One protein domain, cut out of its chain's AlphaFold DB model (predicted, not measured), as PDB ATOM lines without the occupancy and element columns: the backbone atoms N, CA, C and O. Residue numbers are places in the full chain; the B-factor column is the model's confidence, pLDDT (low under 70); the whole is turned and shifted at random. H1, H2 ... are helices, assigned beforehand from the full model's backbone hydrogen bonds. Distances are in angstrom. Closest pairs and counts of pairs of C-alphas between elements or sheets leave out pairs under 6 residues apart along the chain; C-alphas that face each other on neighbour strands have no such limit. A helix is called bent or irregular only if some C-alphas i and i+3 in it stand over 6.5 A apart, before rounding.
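AT A GLANCE: This is residues 173 to 204 and 232 to 253 of the 302 residues of an uncharacterized protein of Oryza meyeriana var. granulata (UniProt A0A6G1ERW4). The model shows one long helix, H1, with a small separate piece of chain set across its far end, where the short helix H2 and the one-turn helix H3 lie on either side of a loop; H3 comes near the end of H1, while H2 touches no helix. No core is formed, and most of H1, residues 176 to 181 and 183 to 199, stands free, as do residues 232 to 239 of H2. The printed part has 54 residues with three named helices in the order H1, H2, H3 and no named strand, and its class is all helix. It is extended, with a radius of gyration of the C-alphas of 18.5 A, and a rod in outline, spanning 55 by 25 by 15 A.

IN THESE COORDINATES: The printed part begins at Thr 173, with its C-alpha at (5.089, 65.786, 17.895). H1 covers residues 176 to 202, from C-alpha 176 at (-1.840, 63.941, 21.918) to C-alpha 202 at (-9.491, 35.801, 0.467), a length of 36.2 A. After the cut, H2 covers residues 232 to 241 and is 14.1 A long. H3 covers residues 246 to 249, 5.2 A from first to last C-alpha, and ends with C-alpha 249 at (0.013, 35.047, -6.896).

HOW THE PARTS SIT: H1, the longest helix with 27 residues, is not bent. H1 and H2 are apart. H2 and H3 are joined by a tight link of 4 residues, yet they too are apart. H1 and H3 are close but not clearly touching, with 1 pair of C-alphas within 8 A: the closest C-alphas are those of Tyr 201 and Phe 246, 5.8 A apart. The centres of H1 and H3 are 24.1 A apart. In H1 and H2 every pair of O of residue i and N of residue i+4 is within hydrogen-bond range. H3, with 4 residues, is too short for such a pair, and its 1 pair of O of residue i and N of residue i+3 is within range.

THE WHOLE: The two C-alphas farthest apart are those of Asp 175 and Ile 232, at 55.5 A, and the C-alphas of Thr 173 and Pro 253, the first and last printed residues, are 47.1 A apart. Residues 205 to 231 are not printed, and C-alphas 204 and 232 are 19.8 A apart across the cut. The link from H1 to H2 runs across the cut. The mean pLDDT of the printed part is 80.9; residues 202 to 204, 240, 242 to 243, 245 and 253 are under 70.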
ATOM      1  N   THR A 173       4.966  67.253  17.893       77.50
ATOM      2  CA  THR A 173       5.089  65.786  17.895       77.50
ATOM      3  C   THR A 173       4.781  65.150  19.249       77.50
ATOM      4  O   THR A 173       4.728  63.933  19.350       77.50
ATOM      5  N   LYS A 174       4.593  65.970  20.286       83.88
ATOM      6  CA  LYS A 174       4.258  65.561  21.656       83.88
ATOM      7  C   LYS A 174       2.802  65.845  22.024       83.88
ATOM      8  O   LYS A 174       2.396  65.559  23.147       83.88
ATOM      9  N   ASP A 175       2.046  66.484  21.134       91.56
ATOM     10  CA  ASP A 175       0.659  66.834  21.406       91.56
ATOM     11  C   ASP A 175      -0.247  65.645  21.062       91.56
ATOM     12  O   ASP A 175      -0.301  65.203  19.914       91.56
ATOM     13  N   LYS A 176      -0.967  65.122  22.056       88.06
ATOM     14  CA  LYS A 176      -1.840  63.941  21.918       88.06
ATOM     15  C   LYS A 176      -2.819  64.005  20.734       88.06
ATOM     16  O   LYS A 176      -2.829  63.069  19.944       88.06
ATOM     17  N   PRO A 177      -3.589  65.091  20.509       90.44
ATOM     18  CA  PRO A 177      -4.486  65.187  19.350       90.44
ATOM     19  C   PRO A 177      -3.765  65.082  18.002       90.44
ATOM     20  O   PRO A 177      -4.345  64.630  17.017       90.44
ATOM     21  N   THR A 178      -2.503  65.501  17.943       88.69
ATOM     22  CA  THR A 178      -1.676  65.379  16.743       88.69
ATOM     23  C   THR A 178      -1.230  63.935  16.527       88.69
ATOM     24  O   THR A 178      -1.264  63.443  15.398       88.69
ATOM     25  N   GLU A 179      -0.833  63.255  17.601       89.25
ATOM     26  CA  GLU A 179      -0.471  61.838  17.582       89.25
ATOM     27  C   GLU A 179      -1.668  60.973  17.169       89.25
ATOM     28  O   GLU A 179      -1.569  60.222  16.200       89.25
ATOM     29  N   ASP A 180      -2.831  61.172  17.792       91.00
ATOM     30  CA  ASP A 180      -4.069  60.449  17.488       91.00
ATOM     31  C   ASP A 180      -4.513  60.657  16.034       91.00
ATOM     32  O   ASP A 180      -4.882  59.709  15.332       91.00
ATOM     33  N   ALA A 181      -4.434  61.898  15.540       91.12
ATOM     34  CA  ALA A 181      -4.726  62.201  14.146       91.12
ATOM     35  C   ALA A 181      -3.779  61.442  13.203       91.12
ATOM     36  O   ALA A 181      -4.247  60.815  12.248       91.12
ATOM     37  N   CYS A 182      -2.474  61.433  13.488       86.88
ATOM     38  CA  CYS A 182      -1.488  60.686  12.707       86.88
ATOM     39  C   CYS A 182      -1.769  59.177  12.737       86.88
ATOM     40  O   CYS A 182      -1.866  58.548  11.679       86.88
ATOM     41  N   VAL A 183      -1.964  58.605  13.926       93.19
ATOM     42  CA  VAL A 183      -2.277  57.184  14.120       93.19
ATOM     43  C   VAL A 183      -3.533  56.804  13.339       93.19
ATOM     44  O   VAL A 183      -3.517  55.810  12.616       93.19
ATOM     45  N   SER A 184      -4.588  57.623  13.377       90.75
ATOM     46  CA  SER A 184      -5.823  57.363  12.633       90.75
ATOM     47  C   SER A 184      -5.604  57.305  11.114       90.75
ATOM     48  O   SER A 184      -6.137  56.416  10.443       90.75
ATOM     49  N   VAL A 185      -4.772  58.195  10.556       92.25
ATOM     50  CA  VAL A 185      -4.456  58.222   9.120       92.25
ATOM     51  C   VAL A 185      -3.687  56.962   8.730       92.25
ATOM     52  O   VAL A 185      -4.097  56.270   7.794       92.25
ATOM     53  N   PHE A 186      -2.638  56.602   9.473       90.38
ATOM     54  CA  PHE A 186      -1.843  55.406   9.181       90.38
ATOM     55  C   PHE A 186      -2.638  54.113   9.380       90.38
ATOM     56  O   PHE A 186      -2.650  53.257   8.492       90.38
ATOM     57  N   GLN A 187      -3.389  53.987  10.475       93.25
ATOM     58  CA  GLN A 187      -4.264  52.840  10.718       93.25
ATOM     59  C   GLN A 187      -5.358  52.719   9.655       93.25
ATOM     60  O   GLN A 187      -5.683  51.607   9.236       93.25
ATOM     61  N   SER A 188      -5.915  53.833   9.167       90.00
ATOM     62  CA  SER A 188      -6.901  53.802   8.081       90.00
ATOM     63  C   SER A 188      -6.293  53.299   6.767       90.00
ATOM     64  O   SER A 188      -6.922  52.496   6.074       90.00
ATOM     65  N   GLY A 189      -5.052  53.690   6.458       90.88
ATOM     66  CA  GLY A 189      -4.300  53.194   5.306       90.88
ATOM     67  C   GLY A 189      -3.994  51.700   5.416       90.88
ATOM     68  O   GLY A 189      -4.269  50.948   4.480       90.88
ATOM     69  N   ILE A 190      -3.528  51.248   6.584       91.56
ATOM     70  CA  ILE A 190      -3.284  49.827   6.884       91.56
ATOM     71  C   ILE A 190      -4.583  49.022   6.758       91.56
ATOM     72  O   ILE A 190      -4.611  47.978   6.106       91.56
ATOM     73  N   ARG A 191      -5.691  49.525   7.314       91.31
ATOM     74  CA  ARG A 191      -7.015  48.903   7.205       91.31
ATOM     75  C   ARG A 191      -7.453  48.790   5.744       91.31
ATOM     76  O   ARG A 191      -7.911  47.729   5.333       91.31
ATOM     77  N   GLN A 192      -7.296  49.848   4.948       90.19
ATOM     78  CA  GLN A 192      -7.613  49.814   3.517       90.19
ATOM     79  C   GLN A 192      -6.735  48.817   2.753       90.19
ATOM     80  O   GLN A 192      -7.259  48.071   1.927       90.19
ATOM     81  N   ALA A 193      -5.433  48.764   3.038       88.06
ATOM     82  CA  ALA A 193      -4.523  47.788   2.443       88.06
ATOM     83  C   ALA A 193      -4.935  46.354   2.803       88.06
ATOM     84  O   ALA A 193      -5.070  45.519   1.911       88.06
ATOM     85  N   ARG A 194      -5.252  46.089   4.077       89.50
ATOM     86  CA  ARG A 194      -5.787  44.801   4.539       89.50
ATOM     87  C   ARG A 194      -7.081  44.436   3.821       89.50
ATOM     88  O   ARG A 194      -7.221  43.294   3.406       89.50
ATOM     89  N   TYR A 195      -8.013  45.374   3.649       87.44
ATOM     90  CA  TYR A 195      -9.238  45.110   2.891       87.44
ATOM     91  C   TYR A 195      -8.938  44.786   1.431       87.44
ATOM     92  O   TYR A 195      -9.482  43.815   0.926       87.44
ATOM     93  N   ARG A 196      -8.052  45.532   0.764       88.31
ATOM     94  CA  ARG A 196      -7.648  45.227  -0.617       88.31
ATOM     95  C   ARG A 196      -7.006  43.846  -0.719       88.31
ATOM     96  O   ARG A 196      -7.400  43.078  -1.584       88.31
ATOM     97  N   LEU A 197      -6.099  43.492   0.193       85.69
ATOM     98  CA  LEU A 197      -5.509  42.152   0.256       85.69
ATOM     99  C   LEU A 197      -6.573  41.080   0.510       85.69
ATOM    100  O   LEU A 197      -6.628  40.087  -0.207       85.69
ATOM    101  N   LYS A 198      -7.467  41.288   1.481       83.31
ATOM    102  CA  LYS A 198      -8.578  40.366   1.742       83.31
ATOM    103  C   LYS A 198      -9.428  40.171   0.484       83.31
ATOM    104  O   LYS A 198      -9.796  39.050   0.168       83.31
ATOM    105  N   GLN A 199      -9.664  41.240  -0.270       76.88
ATOM    106  CA  GLN A 199     -10.440  41.182  -1.502       76.88
ATOM    107  C   GLN A 199      -9.704  40.454  -2.642       76.88
ATOM    108  O   GLN A 199     -10.321  39.730  -3.414       76.88
ATOM    109  N   VAL A 200      -8.383  40.613  -2.746       78.88
ATOM    110  CA  VAL A 200      -7.576  39.981  -3.803       78.88
ATOM    111  C   VAL A 200      -7.314  38.497  -3.523       78.88
ATOM    112  O   VAL A 200      -7.291  37.702  -4.457       78.88
ATOM    113  N   TYR A 201      -7.114  38.120  -2.258       70.88
ATOM    114  CA  TYR A 201      -6.601  36.795  -1.889       70.88
ATOM    115  C   TYR A 201      -7.591  35.916  -1.116       70.88
ATOM    116  O   TYR A 201      -7.437  34.700  -1.121       70.88
ATOM    117  N   PHE A 202      -8.582  36.510  -0.445       66.81
ATOM    118  CA  PHE A 202      -9.491  35.801   0.467       66.81
ATOM    119  C   PHE A 202     -10.971  35.916   0.071       66.81
ATOM    120  O   PHE A 202     -11.825  35.323   0.729       66.81
ATOM    121  N   ASN A 203     -11.306  36.642  -0.997       61.31
ATOM    122  CA  ASN A 203     -12.644  36.574  -1.575       61.31
ATOM    123  C   ASN A 203     -12.838  35.225  -2.266       61.31
ATOM    124  O   ASN A 203     -12.037  34.845  -3.117       61.31
ATOM    125  N   GLY A 204     -13.920  34.527  -1.922       57.56
ATOM    126  CA  GLY A 204     -14.210  33.187  -2.433       57.56
ATOM    127  C   GLY A 204     -13.778  32.051  -1.504       57.56
ATOM    128  O   GLY A 204     -14.033  30.900  -1.833       57.56
ATOM    129  N   ILE A 232     -12.170  14.102   5.900       81.69
ATOM    130  CA  ILE A 232     -13.027  15.296   5.921       81.69
ATOM    131  C   ILE A 232     -12.189  16.551   5.631       81.69
ATOM    132  O   ILE A 232     -12.541  17.334   4.750       81.69
ATOM    133  N   VAL A 233     -11.045  16.709   6.308       83.19
ATOM    134  CA  VAL A 233     -10.108  17.821   6.069       83.19
ATOM    135  C   VAL A 233      -9.610  17.815   4.622       83.19
ATOM    136  O   VAL A 233      -9.597  18.863   3.980       83.19
ATOM    137  N   SER A 234      -9.242  16.649   4.082       80.19
ATOM    138  CA  SER A 234      -8.777  16.511   2.697       80.19
ATOM    139  C   SER A 234      -9.836  16.951   1.682       80.19
ATOM    140  O   SER A 234      -9.528  17.694   0.745       80.19
ATOM    141  N   ASN A 235     -11.101  16.575   1.890       81.56
ATOM    142  CA  ASN A 235     -12.208  16.977   1.022       81.56
ATOM    143  C   ASN A 235     -12.484  18.486   1.089       81.56
ATOM    144  O   ASN A 235     -12.618  19.122   0.043       81.56
ATOM    145  N   VAL A 236     -12.501  19.081   2.287       79.69
ATOM    146  CA  VAL A 236     -12.711  20.532   2.467       79.69
ATOM    147  C   VAL A 236     -11.568  21.339   1.844       79.69
ATOM    148  O   VAL A 236     -11.799  22.333   1.152       79.69
ATOM    149  N   LEU A 237     -10.321  20.900   2.031       78.06
ATOM    150  CA  LEU A 237      -9.159  21.537   1.409       78.06
ATOM    151  C   LEU A 237      -9.178  21.386  -0.114       78.06
ATOM    152  O   LEU A 237      -8.884  22.349  -0.822       78.06
ATOM    153  N   SER A 238      -9.571  20.220  -0.630       76.06
ATOM    154  CA  SER A 238      -9.692  19.986  -2.072       76.06
ATOM    155  C   SER A 238     -10.736  20.912  -2.697       76.06
ATOM    156  O   SER A 238     -10.435  21.578  -3.686       76.06
ATOM    157  N   GLN A 239     -11.913  21.047  -2.080       72.56
ATOM    158  CA  GLN A 239     -12.980  21.941  -2.547       72.56
ATOM    159  C   GLN A 239     -12.537  23.414  -2.565       72.56
ATOM    160  O   GLN A 239     -12.745  24.104  -3.561       72.56
ATOM    161  N   ASN A 240     -11.832  23.875  -1.528       69.56
ATOM    162  CA  ASN A 240     -11.377  25.268  -1.421       69.56
ATOM    163  C   ASN A 240     -10.127  25.586  -2.263       69.56
ATOM    164  O   ASN A 240      -9.923  26.727  -2.683       69.56
ATOM    165  N   SER A 241      -9.278  24.593  -2.535       72.19
ATOM    166  CA  SER A 241      -8.037  24.785  -3.298       72.19
ATOM    167  C   SER A 241      -8.271  25.062  -4.788       72.19
ATOM    168  O   SER A 241      -7.462  25.753  -5.404       72.19
ATOM    169  N   THR A 242      -9.391  24.600  -5.360       62.94
ATOM    170  CA  THR A 242      -9.718  24.786  -6.789       62.94
ATOM    171  C   THR A 242      -9.935  26.251  -7.177       62.94
ATOM    172  O   THR A 242      -9.584  26.651  -8.287       62.94
ATOM    173  N   ASN A 243     -10.423  27.071  -6.243       65.69
ATOM    174  CA  ASN A 243     -10.647  28.505  -6.442       65.69
ATOM    175  C   ASN A 243      -9.496  29.373  -5.907       65.69
ATOM    176  O   ASN A 243      -9.473  30.586  -6.127       65.69
ATOM    177  N   SER A 244      -8.528  28.777  -5.204       70.50
ATOM    178  CA  SER A 244      -7.453  29.524  -4.559       70.50
ATOM    179  C   SER A 244      -6.398  29.971  -5.574       70.50
ATOM    180  O   SER A 244      -5.597  29.186  -6.085       70.50
ATOM    181  N   THR A 245      -6.362  31.275  -5.853       69.25
ATOM    182  CA  THR A 245      -5.297  31.914  -6.650       69.25
ATOM    183  C   THR A 245      -4.084  32.303  -5.804       69.25
ATOM    184  O   THR A 245      -3.088  32.779  -6.345       69.25
ATOM    185  N   PHE A 246      -4.134  32.066  -4.488       76.44
ATOM    186  CA  PHE A 246      -3.115  32.501  -3.537       76.44
ATOM    187  C   PHE A 246      -1.716  32.029  -3.936       76.44
ATOM    188  O   PHE A 246      -0.843  32.859  -4.165       76.44
ATOM    189  N   LEU A 247      -1.531  30.713  -4.107       79.94
ATOM    190  CA  LEU A 247      -0.231  30.113  -4.431       79.94
ATOM    191  C   LEU A 247       0.332  30.629  -5.763       79.94
ATOM    192  O   LEU A 247       1.515  30.949  -5.844       79.94
ATOM    193  N   LYS A 248      -0.535  30.816  -6.768       74.19
ATOM    194  CA  LYS A 248      -0.158  31.396  -8.067       74.19
ATOM    195  C   LYS A 248       0.348  32.833  -7.914       74.19
ATOM    196  O   LYS A 248       1.358  33.192  -8.509       74.19
ATOM    197  N   ASN A 249      -0.324  33.639  -7.093       74.50
ATOM    198  CA  ASN A 249       0.013  35.047  -6.896       74.50
ATOM    199  C   ASN A 249       1.259  35.258  -6.018       74.50
ATOM    200  O   ASN A 249       1.941  36.265  -6.184       74.50
ATOM    201  N   VAL A 250       1.570  34.333  -5.099       79.44
ATOM    202  CA  VAL A 250       2.813  34.367  -4.300       79.44
ATOM    203  C   VAL A 250       4.004  33.707  -5.008       79.44
ATOM    204  O   VAL A 250       5.064  33.543  -4.410       79.44
ATOM    205  N   GLY A 251       3.849  33.329  -6.283       74.06
ATOM    206  CA  GLY A 251       4.919  32.743  -7.094       74.06
ATOM    207  C   GLY A 251       5.262  31.296  -6.734       74.06
ATOM    208  O   GLY A 251       6.289  30.790  -7.179       74.06
ATOM    209  N   ILE A 252       4.417  30.615  -5.952       78.00
ATOM    210  CA  ILE A 252       4.594  29.199  -5.631       78.00
ATOM    211  C   ILE A 252       3.979  28.382  -6.774       78.00
ATOM    212  O   ILE A 252       2.763  28.443  -6.993       78.00
ATOM    213  N   PRO A 253       4.784  27.606  -7.521       63.31
ATOM    214  CA  PRO A 253       4.273  26.813  -8.627       63.31
ATOM    215  C   PRO A 253       3.329  25.734  -8.090       63.31
ATOM    216  O   PRO A 253       3.741  24.839  -7.353       63.31
TER     217      PRO A 253